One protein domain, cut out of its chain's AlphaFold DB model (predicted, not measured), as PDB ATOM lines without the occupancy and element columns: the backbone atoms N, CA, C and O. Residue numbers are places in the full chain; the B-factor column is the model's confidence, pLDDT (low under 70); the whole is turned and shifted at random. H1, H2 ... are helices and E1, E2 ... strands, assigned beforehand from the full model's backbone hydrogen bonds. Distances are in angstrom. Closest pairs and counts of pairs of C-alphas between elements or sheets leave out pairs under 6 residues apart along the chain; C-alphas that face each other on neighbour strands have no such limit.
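What this domain is: This is residues 190 to 284 of the 293 residues of the protein "FtsX_ECD domain-containing protein" of Actinomadura namibiensis (UniProt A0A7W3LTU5). A strongly twisted wall of four antiparallel strands has H2 packed over one face and H1 packed on H2, while H3 sits near the end of E4. The long loop of residues 196 to 211 and the E4 to H3 turn lie at opposite ends of the longest axis. The 95 printed residues hold E1, H1, E2, E3, H2, E4 and H3 in that order, a mixed class, with sheet order E1, E4, E2, E3. The whole is compact, with a radius of gyration of the C-alphas of 13.1 A, and spans 39 by 26 by 21 A.

Where its parts are: Find C-alpha 190 at (-133.677, 466.374, 8.186), where E1 begins and runs to 195. H1, residues 212 to 223, covers 16.2 A. E2, residues 229 to 235, covers 19.2 A, and E3 is residues 238 to 241. H2, residues 250 to 258, covers 12.3 A. E4, residues 263 to 269, covers 19.2 A, and H3, residues 274 to 282, ends at C-alpha 282 (-121.105, 470.515, 9.995).

How they stand to each other: Between E1 and E4 look at N 193 and O 265, 2.8 A apart; between E4 and E2, at N 234 and O 264, 2.8 A; in the hairpin E2 and E3, at N 233 and O 240, 2.8 A. E1, H1, E2 and E3, H2, E4 are split strand-helix-strand units, each with another strand between its two, and both crossovers are right-handed. H2 lies over E4, 9.1 A in height over the sheet, with C-alphas 257 and 263 closest at 7.1 A. H1 touches H2, C-alphas 215 and 250 being closest at 5.2 A, at a steep tilt of 41 degrees, opposite ways. H1 and H3 only graze the sheet. In H1, H2 and H3 every O i to N i+4 pair is within hydrogen-bond range.

The domain as a whole: The farthest C-alphas, of Gly 199 and Gly 272, are 39.1 A apart. The printed part has no cut, and E1 to H1 is the long link. The mean pLDDT of the printed part is 72.7; look for values under 70 at, among others, residues 199 to 207 and 270 to 284.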
ATOM      1  N   ARG A 190    -133.354 466.089   9.579       73.38
ATOM      2  CA  ARG A 190    -133.677 466.374   8.186       73.38
ATOM      3  C   ARG A 190    -132.947 467.644   7.817       73.38
ATOM      4  O   ARG A 190    -133.111 468.636   8.514       73.38
ATOM      5  N   PHE A 191    -132.197 467.659   6.728       73.31
ATOM      6  CA  PHE A 191    -131.615 468.887   6.206       73.31
ATOM      7  C   PHE A 191    -131.960 469.083   4.742       73.31
ATOM      8  O   PHE A 191    -132.286 468.140   4.027       73.31
ATOM      9  N   ARG A 192    -131.964 470.343   4.310       75.81
ATOM     10  CA  ARG A 192    -132.246 470.700   2.923       75.81
ATOM     11  C   ARG A 192    -130.968 471.189   2.273       75.81
ATOM     12  O   ARG A 192    -130.259 471.988   2.866       75.81
ATOM     13  N   ILE A 193    -130.690 470.771   1.051       79.12
ATOM     14  CA  ILE A 193    -129.616 471.330   0.231       79.12
ATOM     15  C   ILE A 193    -130.285 472.085  -0.902       79.12
ATOM     16  O   ILE A 193    -130.953 471.489  -1.741       79.12
ATOM     17  N   LYS A 194    -130.153 473.407  -0.902       80.25
ATOM     18  CA  LYS A 194    -130.644 474.255  -1.982       80.25
ATOM     19  C   LYS A 194    -129.548 474.405  -3.023       80.25
ATOM     20  O   LYS A 194    -128.426 474.798  -2.695       80.25
ATOM     21  N   LEU A 195    -129.889 474.118  -4.269       79.94
ATOM     22  CA  LEU A 195    -128.993 474.275  -5.404       79.94
ATOM     23  C   LEU A 195    -129.368 475.551  -6.156       79.94
ATOM     24  O   LEU A 195    -130.538 475.745  -6.493       79.94
ATOM     25  N   CYS A 196    -128.393 476.429  -6.401       76.69
ATOM     26  CA  CYS A 196    -128.632 477.636  -7.184       76.69
ATOM     27  C   CYS A 196    -128.995 477.256  -8.628       76.69
ATOM     28  O   CYS A 196    -128.308 476.448  -9.259       76.69
ATOM     29  N   ALA A 197    -130.063 477.862  -9.147       77.19
ATOM     30  CA  ALA A 197    -130.406 477.888 -10.566       77.19
ATOM     31  C   ALA A 197    -130.235 479.315 -11.116       77.19
ATOM     32  O   ALA A 197    -130.233 480.288 -10.353       77.19
ATOM     33  N   LYS A 198    -130.121 479.457 -12.436       76.06
ATOM     34  CA  LYS A 198    -129.924 480.751 -13.097       76.06
ATOM     35  C   LYS A 198    -131.046 481.747 -12.740       76.06
ATOM     36  O   LYS A 198    -132.234 481.499 -12.913       76.06
ATOM     37  N   GLY A 199    -130.675 482.911 -12.215       67.12
ATOM     38  CA  GLY A 199    -131.654 483.913 -11.771       67.12
ATOM     39  C   GLY A 199    -132.425 483.557 -10.490       67.12
ATOM     40  O   GLY A 199    -133.435 484.195 -10.207       67.12
ATOM     41  N   THR A 200    -131.964 482.577  -9.699       65.81
ATOM     42  CA  THR A 200    -132.464 482.375  -8.327       65.81
ATOM     43  C   THR A 200    -132.030 483.565  -7.464       65.81
ATOM     44  O   THR A 200    -130.826 483.756  -7.290       65.81
ATOM     45  N   PRO A 201    -132.958 484.364  -6.908       57.66
ATOM     46  CA  PRO A 201    -132.592 485.466  -6.032       57.66
ATOM     47  C   PRO A 201    -132.122 484.928  -4.676       57.66
ATOM     48  O   PRO A 201    -132.780 484.087  -4.060       57.66
ATOM     49  N   GLY A 202    -130.989 485.421  -4.189       60.38
ATOM     50  CA  GLY A 202    -130.509 485.108  -2.850       60.38
ATOM     51  C   GLY A 202    -129.088 485.611  -2.616       60.38
ATOM     52  O   GLY A 202    -128.309 485.679  -3.559       60.38
ATOM     53  N   PRO A 203    -128.711 485.906  -1.360       56.03
ATOM     54  CA  PRO A 203    -127.399 486.468  -1.030       56.03
ATOM     55  C   PRO A 203    -126.224 485.522  -1.338       56.03
ATOM     56  O   PRO A 203    -125.078 485.945  -1.289       56.03
ATOM     57  N   ARG A 204    -126.501 484.241  -1.627       63.09
ATOM     58  CA  ARG A 204    -125.500 483.200  -1.917       63.09
ATOM     59  C   ARG A 204    -125.546 482.665  -3.353       63.09
ATOM     60  O   ARG A 204    -124.718 481.832  -3.694       63.09
ATOM     61  N   CYS A 205    -126.500 483.103  -4.176       65.75
ATOM     62  CA  CYS A 205    -126.547 482.732  -5.588       65.75
ATOM     63  C   CYS A 205    -126.125 483.947  -6.417       65.75
ATOM     64  O   CYS A 205    -126.837 484.944  -6.478       65.75
ATOM     65  N   ASP A 206    -124.986 483.842  -7.091       65.88
ATOM     66  CA  ASP A 206    -124.395 484.831  -8.006       65.88
ATOM     67  C   ASP A 206    -125.142 484.939  -9.357       65.88
ATOM     68  O   ASP A 206    -124.594 485.360 -10.373       65.88
ATOM     69  N   GLY A 207    -126.404 484.504  -9.398       67.50
ATOM     70  CA  GLY A 207    -127.200 484.408 -10.618       67.50
ATOM     71  C   GLY A 207    -126.835 483.234 -11.535       67.50
ATOM     72  O   GLY A 207    -127.501 483.069 -12.562       67.50
ATOM     73  N   GLN A 208    -125.854 482.393 -11.182       71.12
ATOM     74  CA  GLN A 208    -125.453 481.221 -11.965       71.12
ATOM     75  C   GLN A 208    -125.942 479.900 -11.348       71.12
ATOM     76  O   GLN A 208    -126.135 479.770 -10.139       71.12
ATOM     77  N   SER A 209    -126.142 478.887 -12.199       76.81
ATOM     78  CA  SER A 209    -126.504 477.537 -11.749       76.81
ATOM     79  C   SER A 209    -125.298 476.789 -11.175       76.81
ATOM     80  O   SER A 209    -124.171 476.978 -11.642       76.81
ATOM     81  N   ALA A 210    -125.538 475.881 -10.222       79.81
ATOM     82  CA  ALA A 210    -124.517 474.939  -9.763       79.81
ATOM     83  C   ALA A 210    -123.949 474.115 -10.937       79.81
ATOM     84  O   ALA A 210    -124.684 473.628 -11.800       79.81
ATOM     85  N   THR A 211    -122.625 473.981 -10.981       80.56
ATOM     86  CA  THR A 211    -121.895 473.269 -12.039       80.56
ATOM     87  C   THR A 211    -121.931 471.757 -11.823       80.56
ATOM     88  O   THR A 211    -122.034 471.282 -10.693       80.56
ATOM     89  N   LEU A 212    -121.758 470.976 -12.893       81.31
ATOM     90  CA  LEU A 212    -121.685 469.513 -12.794       81.31
ATOM     91  C   LEU A 212    -120.551 469.044 -11.865       81.31
ATOM     92  O   LEU A 212    -120.721 468.079 -11.128       81.31
ATOM     93  N   ALA A 213    -119.419 469.754 -11.844       77.12
ATOM     94  CA  ALA A 213    -118.320 469.467 -10.925       77.12
ATOM     95  C   ALA A 213    -118.729 469.669  -9.454       77.12
ATOM     96  O   ALA A 213    -118.425 468.826  -8.614       77.12
ATOM     97  N   GLN A 214    -119.463 470.745  -9.144       76.00
ATOM     98  CA  GLN A 214    -120.001 470.984  -7.799       76.00
ATOM     99  C   GLN A 214    -121.021 469.911  -7.395       76.00
ATOM    100  O   GLN A 214    -120.991 469.445  -6.259       76.00
ATOM    101  N   LEU A 215    -121.885 469.485  -8.320       81.44
ATOM    102  CA  LEU A 215    -122.874 468.433  -8.064       81.44
ATOM    103  C   LEU A 215    -122.225 467.065  -7.828       81.44
ATOM    104  O   LEU A 215    -122.637 466.355  -6.919       81.44
ATOM    105  N   ARG A 216    -121.175 466.716  -8.580       81.38
ATOM    106  CA  ARG A 216    -120.416 465.472  -8.363       81.38
ATOM    107  C   ARG A 216    -119.682 465.464  -7.027       81.38
ATOM    108  O   ARG A 216    -119.679 464.444  -6.351       81.38
ATOM    109  N   ARG A 217    -119.102 466.598  -6.612       78.44
ATOM    110  CA  ARG A 217    -118.513 466.733  -5.267       78.44
ATOM    111  C   ARG A 217    -119.563 466.556  -4.173       78.44
ATOM    112  O   ARG A 217    -119.298 465.891  -3.180       78.44
ATOM    113  N   LEU A 218    -120.753 467.128  -4.368       78.44
ATOM    114  CA  LEU A 218    -121.873 466.957  -3.447       78.44
ATOM    115  C   LEU A 218    -122.316 465.489  -3.358       78.44
ATOM    116  O   LEU A 218    -122.544 464.998  -2.260       78.44
ATOM    117  N   GLU A 219    -122.429 464.802  -4.494       81.31
ATOM    118  CA  GLU A 219    -122.788 463.383  -4.546       81.31
ATOM    119  C   GLU A 219    -121.743 462.514  -3.839       81.31
ATOM    120  O   GLU A 219    -122.105 461.766  -2.942       81.31
ATOM    121  N   GLN A 220    -120.451 462.699  -4.128       79.50
ATOM    122  CA  GLN A 220    -119.365 461.994  -3.429       79.50
ATOM    123  C   GLN A 220    -119.393 462.232  -1.918       79.50
ATOM    124  O   GLN A 220    -119.160 461.318  -1.133       79.50
ATOM    125  N   TRP A 221    -119.688 463.463  -1.497       79.50
ATOM    126  CA  TRP A 221    -119.826 463.781  -0.083       79.50
ATOM    127  C   TRP A 221    -121.039 463.081   0.550       79.50
ATOM    128  O   TRP A 221    -120.903 462.541   1.644       79.50
ATOM    129  N   LEU A 222    -122.191 463.033  -0.132       77.81
ATOM    130  CA  LEU A 222    -123.381 462.300   0.325       77.81
ATOM    131  C   LEU A 222    -123.136 460.786   0.401       77.81
ATOM    132  O   LEU A 222    -123.563 460.153   1.363       77.81
ATOM    133  N   GLU A 223    -122.424 460.218  -0.572       80.56
ATOM    134  CA  GLU A 223    -122.023 458.806  -0.594       80.56
ATOM    135  C   GLU A 223    -121.043 458.464   0.535       80.56
ATOM    136  O   GLU A 223    -121.101 457.369   1.091       80.56
ATOM    137  N   ALA A 224    -120.181 459.413   0.912       76.69
ATOM    138  CA  ALA A 224    -119.234 459.270   2.013       76.69
ATOM    139  C   ALA A 224    -119.861 459.469   3.406       76.69
ATOM    140  O   ALA A 224    -119.176 459.260   4.414       76.69
ATOM    141  N   LEU A 225    -121.136 459.876   3.503       73.00
ATOM    142  CA  LEU A 225    -121.801 459.995   4.799       73.00
ATOM    143  C   LEU A 225    -121.961 458.605   5.438       73.00
ATOM    144  O   LEU A 225    -122.475 457.686   4.799       73.00
ATOM    145  N   PRO A 226    -121.563 458.433   6.710       66.94
ATOM    146  CA  PRO A 226    -121.768 457.177   7.411       66.94
ATOM    147  C   PRO A 226    -123.264 456.909   7.611       66.94
ATOM    148  O   PRO A 226    -124.017 457.783   8.044       66.94
ATOM    149  N   GLY A 227    -123.670 455.671   7.335       70.69
ATOM    150  CA  GLY A 227    -125.038 455.198   7.516       70.69
ATOM    151  C   GLY A 227    -125.957 455.387   6.314       70.69
ATOM    152  O   GLY A 227    -125.552 455.789   5.222       70.69
ATOM    153  N   LYS A 228    -127.232 455.041   6.520       69.94
ATOM    154  CA  LYS A 228    -128.272 455.169   5.493       69.94
ATOM    155  C   LYS A 228    -128.847 456.582   5.482       69.94
ATOM    156  O   LYS A 228    -129.320 457.083   6.508       69.94
ATOM    157  N   VAL A 229    -128.841 457.192   4.302       75.44
ATOM    158  CA  VAL A 229    -129.383 458.518   4.038       75.44
ATOM    159  C   VAL A 229    -130.474 458.411   2.980       75.44
ATOM    160  O   VAL A 229    -130.217 458.026   1.836       75.44
ATOM    161  N   ASP A 230    -131.691 458.801   3.352       78.69
ATOM    162  CA  ASP A 230    -132.782 458.921   2.389       78.69
ATOM    163  C   ASP A 230    -132.734 460.295   1.731       78.69
ATOM    164  O   ASP A 230    -132.681 461.334   2.403       78.69
ATOM    165  N   LEU A 231    -132.791 460.290   0.403       81.19
ATOM    166  CA  LEU A 231    -132.785 461.485  -0.425       81.19
ATOM    167  C   LEU A 231    -134.125 461.618  -1.148       81.19
ATOM    168  O   LEU A 231    -134.660 460.658  -1.702       81.19
ATOM    169  N   ALA A 232    -134.665 462.832  -1.157       84.06
ATOM    170  CA  ALA A 232    -135.808 463.191  -1.986       84.06
ATOM    171  C   ALA A 232    -135.552 464.532  -2.671       84.06
ATOM    172  O   ALA A 232    -135.135 465.497  -2.027       84.06
ATOM    173  N   TYR A 233    -135.839 464.607  -3.963       83.31
ATOM    174  CA  TYR A 233    -135.775 465.839  -4.733       83.31
ATOM    175  C   TYR A 233    -137.073 466.615  -4.561       83.31
ATOM    176  O   TYR A 233    -138.156 466.043  -4.585       83.31
ATOM    177  N   GLU A 234    -136.979 467.929  -4.419       83.81
ATOM    178  CA  GLU A 234    -138.090 468.837  -4.651       83.81
ATOM    179  C   GLU A 234    -137.772 469.680  -5.884       83.81
ATOM    180  O   GLU A 234    -136.838 470.486  -5.881       83.81
ATOM    181  N   ILE A 235    -138.554 469.471  -6.941       81.75
ATOM    182  CA  ILE A 235    -138.409 470.141  -8.231       81.75
ATOM    183  C   ILE A 235    -139.714 470.882  -8.496       81.75
ATOM    184  O   ILE A 235    -140.778 470.274  -8.603       81.75
ATOM    185  N   ARG A 236    -139.656 472.218  -8.579       76.31
ATOM    186  CA  ARG A 236    -140.848 473.071  -8.788       76.31
ATOM    187  C   ARG A 236    -141.989 472.773  -7.789       76.31
ATOM    188  O   ARG A 236    -143.161 472.820  -8.150       76.31
ATOM    189  N   GLY A 237    -141.642 472.445  -6.543       72.62
ATOM    190  CA  GLY A 237    -142.599 472.130  -5.474       72.62
ATOM    191  C   GLY A 237    -143.172 470.708  -5.501       72.62
ATOM    192  O   GLY A 237    -143.974 470.372  -4.632       72.62
ATOM    193  N   ARG A 238    -142.777 469.857  -6.459       79.00
ATOM    194  CA  ARG A 238    -143.113 468.425  -6.459       79.00
ATOM    195  C   ARG A 238    -141.984 467.626  -5.837       79.00
ATOM    196  O   ARG A 238    -140.823 467.863  -6.162       79.00
ATOM    197  N   ARG A 239    -142.336 466.698  -4.944       79.31
ATOM    198  CA  ARG A 239    -141.376 465.846  -4.244       79.31
ATOM    199  C   ARG A 239    -141.278 464.488  -4.927       79.31
ATOM    200  O   ARG A 239    -142.288 463.807  -5.060       79.31
ATOM    201  N   GLU A 240    -140.071 464.106  -5.311       79.19
ATOM    202  CA  GLU A 240    -139.766 462.847  -5.987       79.19
ATOM    203  C   GLU A 240    -138.703 462.086  -5.175       79.19
ATOM    204  O   GLU A 240    -137.737 462.703  -4.711       79.19
ATOM    205  N   PRO A 241    -138.870 460.775  -4.929       72.44
ATOM    206  CA  PRO A 241    -137.850 459.982  -4.249       72.44
ATOM    207  C   PRO A 241    -136.594 459.874  -5.120       72.44
ATOM    208  O   PRO A 241    -136.685 459.821  -6.347       72.44
ATOM    209  N   ALA A 242    -135.418 459.843  -4.491       73.75
ATOM    210  CA  ALA A 242    -134.185 459.626  -5.229       73.75
ATOM    211  C   ALA A 242    -134.041 458.185  -5.732       73.75
ATOM    212  O   ALA A 242    -134.614 457.256  -5.166       73.75
ATOM    213  N   SER A 243    -133.223 458.006  -6.773       63.66
ATOM    214  CA  SER A 243    -132.944 456.725  -7.442       63.66
ATOM    215  C   SER A 243    -132.305 455.657  -6.534       63.66
ATOM    216  O   SER A 243    -132.111 454.524  -6.968       63.66
ATOM    217  N   GLY A 244    -131.946 456.002  -5.294       62.00
ATOM    218  CA  GLY A 244    -131.400 455.095  -4.286       62.00
ATOM    219  C   GLY A 244    -130.923 455.832  -3.025       62.00
ATOM    220  O   GLY A 244    -130.874 457.066  -3.015       62.00
ATOM    221  N   PRO A 245    -130.563 455.097  -1.955       59.66
ATOM    222  CA  PRO A 245    -129.965 455.692  -0.763       59.66
ATOM    223  C   PRO A 245    -128.625 456.350  -1.110       59.66
ATOM    224  O   PRO A 245    -127.872 455.833  -1.933       59.66
ATOM    225  N   ASN A 246    -128.337 457.490  -0.482       63.38
ATOM    226  CA  ASN A 246    -127.085 458.254  -0.599       63.38
ATOM    227  C   ASN A 246    -126.721 458.762  -2.016       63.38
ATOM    228  O   ASN A 246    -125.713 459.447  -2.159       63.38
ATOM    229  N   ARG A 247    -127.537 458.506  -3.049       72.31
ATOM    230  CA  ARG A 247    -127.249 458.901  -4.435       72.31
ATOM    231  C   ARG A 247    -128.096 460.087  -4.886       72.31
ATOM    232  O   ARG A 247    -129.318 459.985  -4.989       72.31
ATOM    233  N   ALA A 248    -127.431 461.205  -5.169       68.31
ATOM    234  CA  ALA A 248    -128.073 462.441  -5.614       68.31
ATOM    235  C   ALA A 248    -128.255 462.531  -7.138       68.31
ATOM    236  O   ALA A 248    -128.942 463.440  -7.592       68.31
ATOM    237  N   ASP A 249    -127.653 461.627  -7.921       80.44
ATOM    238  CA  ASP A 249    -127.741 461.608  -9.384       80.44
ATOM    239  C   ASP A 249    -127.416 462.989  -9.986       80.44
ATOM    240  O   ASP A 249    -128.280 463.736 -10.470       80.44
ATOM    241  N   ALA A 250    -126.131 463.358  -9.905       81.06
ATOM    242  CA  ALA A 250    -125.647 464.667 -10.332       81.06
ATOM    243  C   ALA A 250    -126.035 465.009 -11.784       81.06
ATOM    244  O   ALA A 250    -126.275 466.179 -12.096       81.06
ATOM    245  N   ASP A 251    -126.132 464.011 -12.667       81.75
ATOM    246  CA  ASP A 251    -126.514 464.194 -14.068       81.75
ATOM    247  C   ASP A 251    -128.001 464.551 -14.220       81.75
ATOM    248  O   ASP A 251    -128.346 465.447 -15.009       81.75
ATOM    249  N   THR A 252    -128.882 463.915 -13.441       81.38
ATOM    250  CA  THR A 252    -130.305 464.278 -13.362       81.38
ATOM    251  C   THR A 252    -130.476 465.690 -12.808       81.38
ATOM    252  O   THR A 252    -131.135 466.522 -13.443       81.38
ATOM    253  N   ILE A 253    -129.807 466.024 -11.700       81.56
ATOM    254  CA  ILE A 253    -129.859 467.373 -11.116       81.56
ATOM    255  C   ILE A 253    -129.365 468.429 -12.113       81.56
ATOM    256  O   ILE A 253    -130.022 469.454 -12.311       81.56
ATOM    257  N   ALA A 254    -128.235 468.185 -12.784       82.75
ATOM    258  CA  ALA A 254    -127.685 469.115 -13.765       82.75
ATOM    259  C   ALA A 254    -128.670 469.376 -14.914       82.75
ATOM    260  O   ALA A 254    -128.770 470.501 -15.409       82.75
ATOM    261  N   ARG A 255    -129.424 468.355 -15.340       83.06
ATOM    262  CA  ARG A 255    -130.463 468.481 -16.374       83.06
ATOM    263  C   ARG A 255    -131.616 469.368 -15.916       83.06
ATOM    264  O   ARG A 255    -132.048 470.234 -16.675       83.06
ATOM    265  N   VAL A 256    -132.060 469.205 -14.673       81.88
ATOM    266  CA  VAL A 256    -133.133 470.015 -14.082       81.88
ATOM    267  C   VAL A 256    -132.691 471.475 -13.921       81.88
ATOM    268  O   VAL A 256    -133.419 472.382 -14.331       81.88
ATOM    269  N   LEU A 257    -131.467 471.719 -13.442       80.75
ATOM    270  CA  LEU A 257    -130.910 473.070 -13.300       80.75
ATOM    271  C   LEU A 257    -130.746 473.803 -14.640       80.75
ATOM    272  O   LEU A 257    -130.907 475.024 -14.689       80.75
ATOM    273  N   ARG A 258    -130.485 473.084 -15.744       80.12
ATOM    274  CA  ARG A 258    -130.477 473.670 -17.101       80.12
ATOM    275  C   ARG A 258    -131.854 474.179 -17.538       80.12
ATOM    276  O   ARG A 258    -131.924 475.149 -18.281       80.12
ATOM    277  N   SER A 259    -132.939 473.577 -17.046       77.94
ATOM    278  CA  SER A 259    -134.323 474.015 -17.313       77.94
ATOM    279  C   SER A 259    -134.789 475.194 -16.443       77.94
ATOM    280  O   SER A 259    -135.981 475.505 -16.382       77.94
ATOM    281  N   ASN A 260    -133.846 475.824 -15.742       74.31
ATOM    282  CA  ASN A 260    -134.058 476.906 -14.793       74.31
ATOM    283  C   ASN A 260    -135.023 476.595 -13.640       74.31
ATOM    284  O   ASN A 260    -135.693 477.479 -13.107       74.31
ATOM    285  N   ALA A 261    -135.118 475.322 -13.265       75.25
ATOM    286  CA  ALA A 261    -135.913 474.893 -12.130       75.25
ATOM    287  C   ALA A 261    -135.032 474.857 -10.870       75.25
ATOM    288  O   ALA A 261    -133.988 474.200 -10.896       75.25
ATOM    289  N   PRO A 262    -135.428 475.521  -9.766       73.06
ATOM    290  CA  PRO A 262    -134.738 475.352  -8.496       73.06
ATOM    291  C   PRO A 262    -134.917 473.913  -8.010       73.06
ATOM    292  O   PRO A 262    -136.009 473.343  -8.114       73.06
ATOM    293  N   VAL A 263    -133.839 473.349  -7.468       82.25
ATOM    294  CA  VAL A 263    -133.818 472.000  -6.897       82.25
ATOM    295  C   VAL A 263    -133.475 472.103  -5.421       82.25
ATOM    296  O   VAL A 263    -132.493 472.750  -5.040       82.25
ATOM    297  N   VAL A 264    -134.284 471.452  -4.588       84.06
ATOM    298  CA  VAL A 264    -133.995 471.279  -3.164       84.06
ATOM    299  C   VAL A 264    -133.875 469.795  -2.867       84.06
ATOM    300  O   VAL A 264    -134.821 469.040  -3.062       84.06
ATOM    301  N   LEU A 265    -132.716 469.372  -2.377       83.25
ATOM    302  CA  LEU A 265    -132.518 468.017  -1.872       83.25
ATOM    303  C   LEU A 265    -132.979 467.979  -0.425       83.25
ATOM    304  O   LEU A 265    -132.460 468.720   0.406       83.25
ATOM    305  N   HIS A 266    -133.940 467.125  -0.110       82.62
ATOM    306  CA  HIS A 266    -134.309 466.800   1.259       82.62
ATOM    307  C   HIS A 266    -133.543 465.557   1.675       82.62
ATOM    308  O   HIS A 266    -133.760 464.482   1.123       82.62
ATOM    309  N   VAL A 267    -132.672 465.722   2.658       79.75
ATOM    310  CA  VAL A 267    -131.796 464.675   3.166       79.75
ATOM    311  C   VAL A 267    -132.276 464.270   4.547       79.75
ATOM    312  O   VAL A 267    -132.456 465.126   5.415       79.75
ATOM    313  N   THR A 268    -132.517 462.979   4.754       77.25
ATOM    314  CA  THR A 268    -132.959 462.436   6.042       77.25
ATOM    315  C   THR A 268    -131.937 461.433   6.550       77.25
ATOM    316  O   THR A 268    -131.704 460.409   5.914       77.25
ATOM    317  N   LEU A 269    -131.341 461.729   7.706       74.06
ATOM    318  CA  LEU A 269    -130.410 460.822   8.373       74.06
ATOM    319  C   LEU A 269    -131.162 459.850   9.287       74.06
ATOM    320  O   LEU A 269    -132.020 460.254  10.082       74.06
ATOM    321  N   HIS A 270    -130.806 458.571   9.202       68.31
ATOM    322  CA  HIS A 270    -131.302 457.540  10.113       68.31
ATOM    323  C   HIS A 270    -130.548 457.606  11.447       68.31
ATOM    324  O   HIS A 270    -129.333 457.790  11.487       68.31
ATOM    325  N   SER A 271    -131.281 457.495  12.556       58.25
ATOM    326  CA  SER A 271    -130.836 457.882  13.907       58.25
ATOM    327  C   SER A 271    -129.588 457.161  14.433       58.25
ATOM    328  O   SER A 271    -128.864 457.748  15.236       58.25
ATOM    329  N   GLY A 272    -129.319 455.929  13.983       56.59
ATOM    330  CA  GLY A 272    -128.160 455.137  14.414       56.59
ATOM    331  C   GLY A 272    -126.812 455.745  14.013       56.59
ATOM    332  O   GLY A 272    -125.881 455.749  14.815       56.59
ATOM    333  N   ASP A 273    -126.749 456.352  12.825       58.62
ATOM    334  CA  ASP A 273    -125.525 456.913  12.235       58.62
ATOM    335  C   ASP A 273    -125.592 458.439  12.058       58.62
ATOM    336  O   ASP A 273    -124.604 459.093  11.708       58.62
ATOM    337  N   ALA A 274    -126.758 459.031  12.353       57.94
ATOM    338  CA  ALA A 274    -127.048 460.449  12.175       57.94
ATOM    339  C   ALA A 274    -126.026 461.369  12.848       57.94
ATOM    340  O   ALA A 274    -125.758 462.449  12.337       57.94
ATOM    341  N   VAL A 275    -125.433 460.956  13.969       54.66
ATOM    342  CA  VAL A 275    -124.437 461.753  14.705       54.66
ATOM    343  C   VAL A 275    -123.134 461.891  13.923       54.66
ATOM    344  O   VAL A 275    -122.598 462.991  13.783       54.66
ATOM    345  N   SER A 276    -122.634 460.775  13.394       59.09
ATOM    346  CA  SER A 276    -121.393 460.723  12.622       59.09
ATOM    347  C   SER A 276    -121.575 461.421  11.277       59.09
ATOM    348  O   SER A 276    -120.721 462.212  10.872       59.09
ATOM    349  N   ALA A 277    -122.727 461.209  10.634       59.19
ATOM    350  CA  ALA A 277    -123.084 461.901   9.403       59.19
ATOM    351  C   ALA A 277    -123.216 463.406   9.638       59.19
ATOM    352  O   ALA A 277    -122.676 464.196   8.874       59.19
ATOM    353  N   PHE A 278    -123.838 463.830  10.738       57.09
ATOM    354  CA  PHE A 278    -123.990 465.250  11.041       57.09
ATOM    355  C   PHE A 278    -122.661 465.951  11.354       57.09
ATOM    356  O   PHE A 278    -122.470 467.104  10.969       57.09
ATOM    357  N   ARG A 279    -121.697 465.272  11.990       57.28
ATOM    358  CA  ARG A 279    -120.338 465.819  12.152       57.28
ATOM    359  C   ARG A 279    -119.665 466.052  10.794       57.28
ATOM    360  O   ARG A 279    -119.068 467.098  10.583       57.28
ATOM    361  N   ALA A 280    -119.817 465.121   9.852       57.00
ATOM    362  CA  ALA A 280    -119.324 465.297   8.483       57.00
ATOM    363  C   ALA A 280    -120.073 466.406   7.714       57.00
ATOM    364  O   ALA A 280    -119.506 467.039   6.826       57.00
ATOM    365  N   VAL A 281    -121.338 466.664   8.069       57.16
ATOM    366  CA  VAL A 281    -122.156 467.760   7.527       57.16
ATOM    367  C   VAL A 281    -121.736 469.115   8.069       57.16
ATOM    368  O   VAL A 281    -121.591 470.046   7.289       57.16
ATOM    369  N   THR A 282    -121.501 469.240   9.372       52.62
ATOM    370  CA  THR A 282    -121.105 470.515   9.995       52.62
ATOM    371  C   THR A 282    -119.746 471.008   9.526       52.62
ATOM    372  O   THR A 282    -119.608 472.196   9.299       52.62
ATOM    373  N   VAL A 283    -118.801 470.103   9.263       51.03
ATOM    374  CA  VAL A 283    -117.473 470.431   8.711       51.03
ATOM    375  C   VAL A 283    -117.522 470.721   7.198       51.03
ATOM    376  O   VAL A 283    -116.523 471.112   6.593       51.03
ATOM    377  N   HIS A 284    -118.671 470.529   6.537       55.84
ATOM    378  CA  HIS A 284    -118.790 470.852   5.122       55.84
ATOM    379  C   HIS A 284    -118.708 472.381   4.950       55.84
ATOM    380  O   HIS A 284    -119.515 473.097   5.544       55.84
TER     381      HIS A 284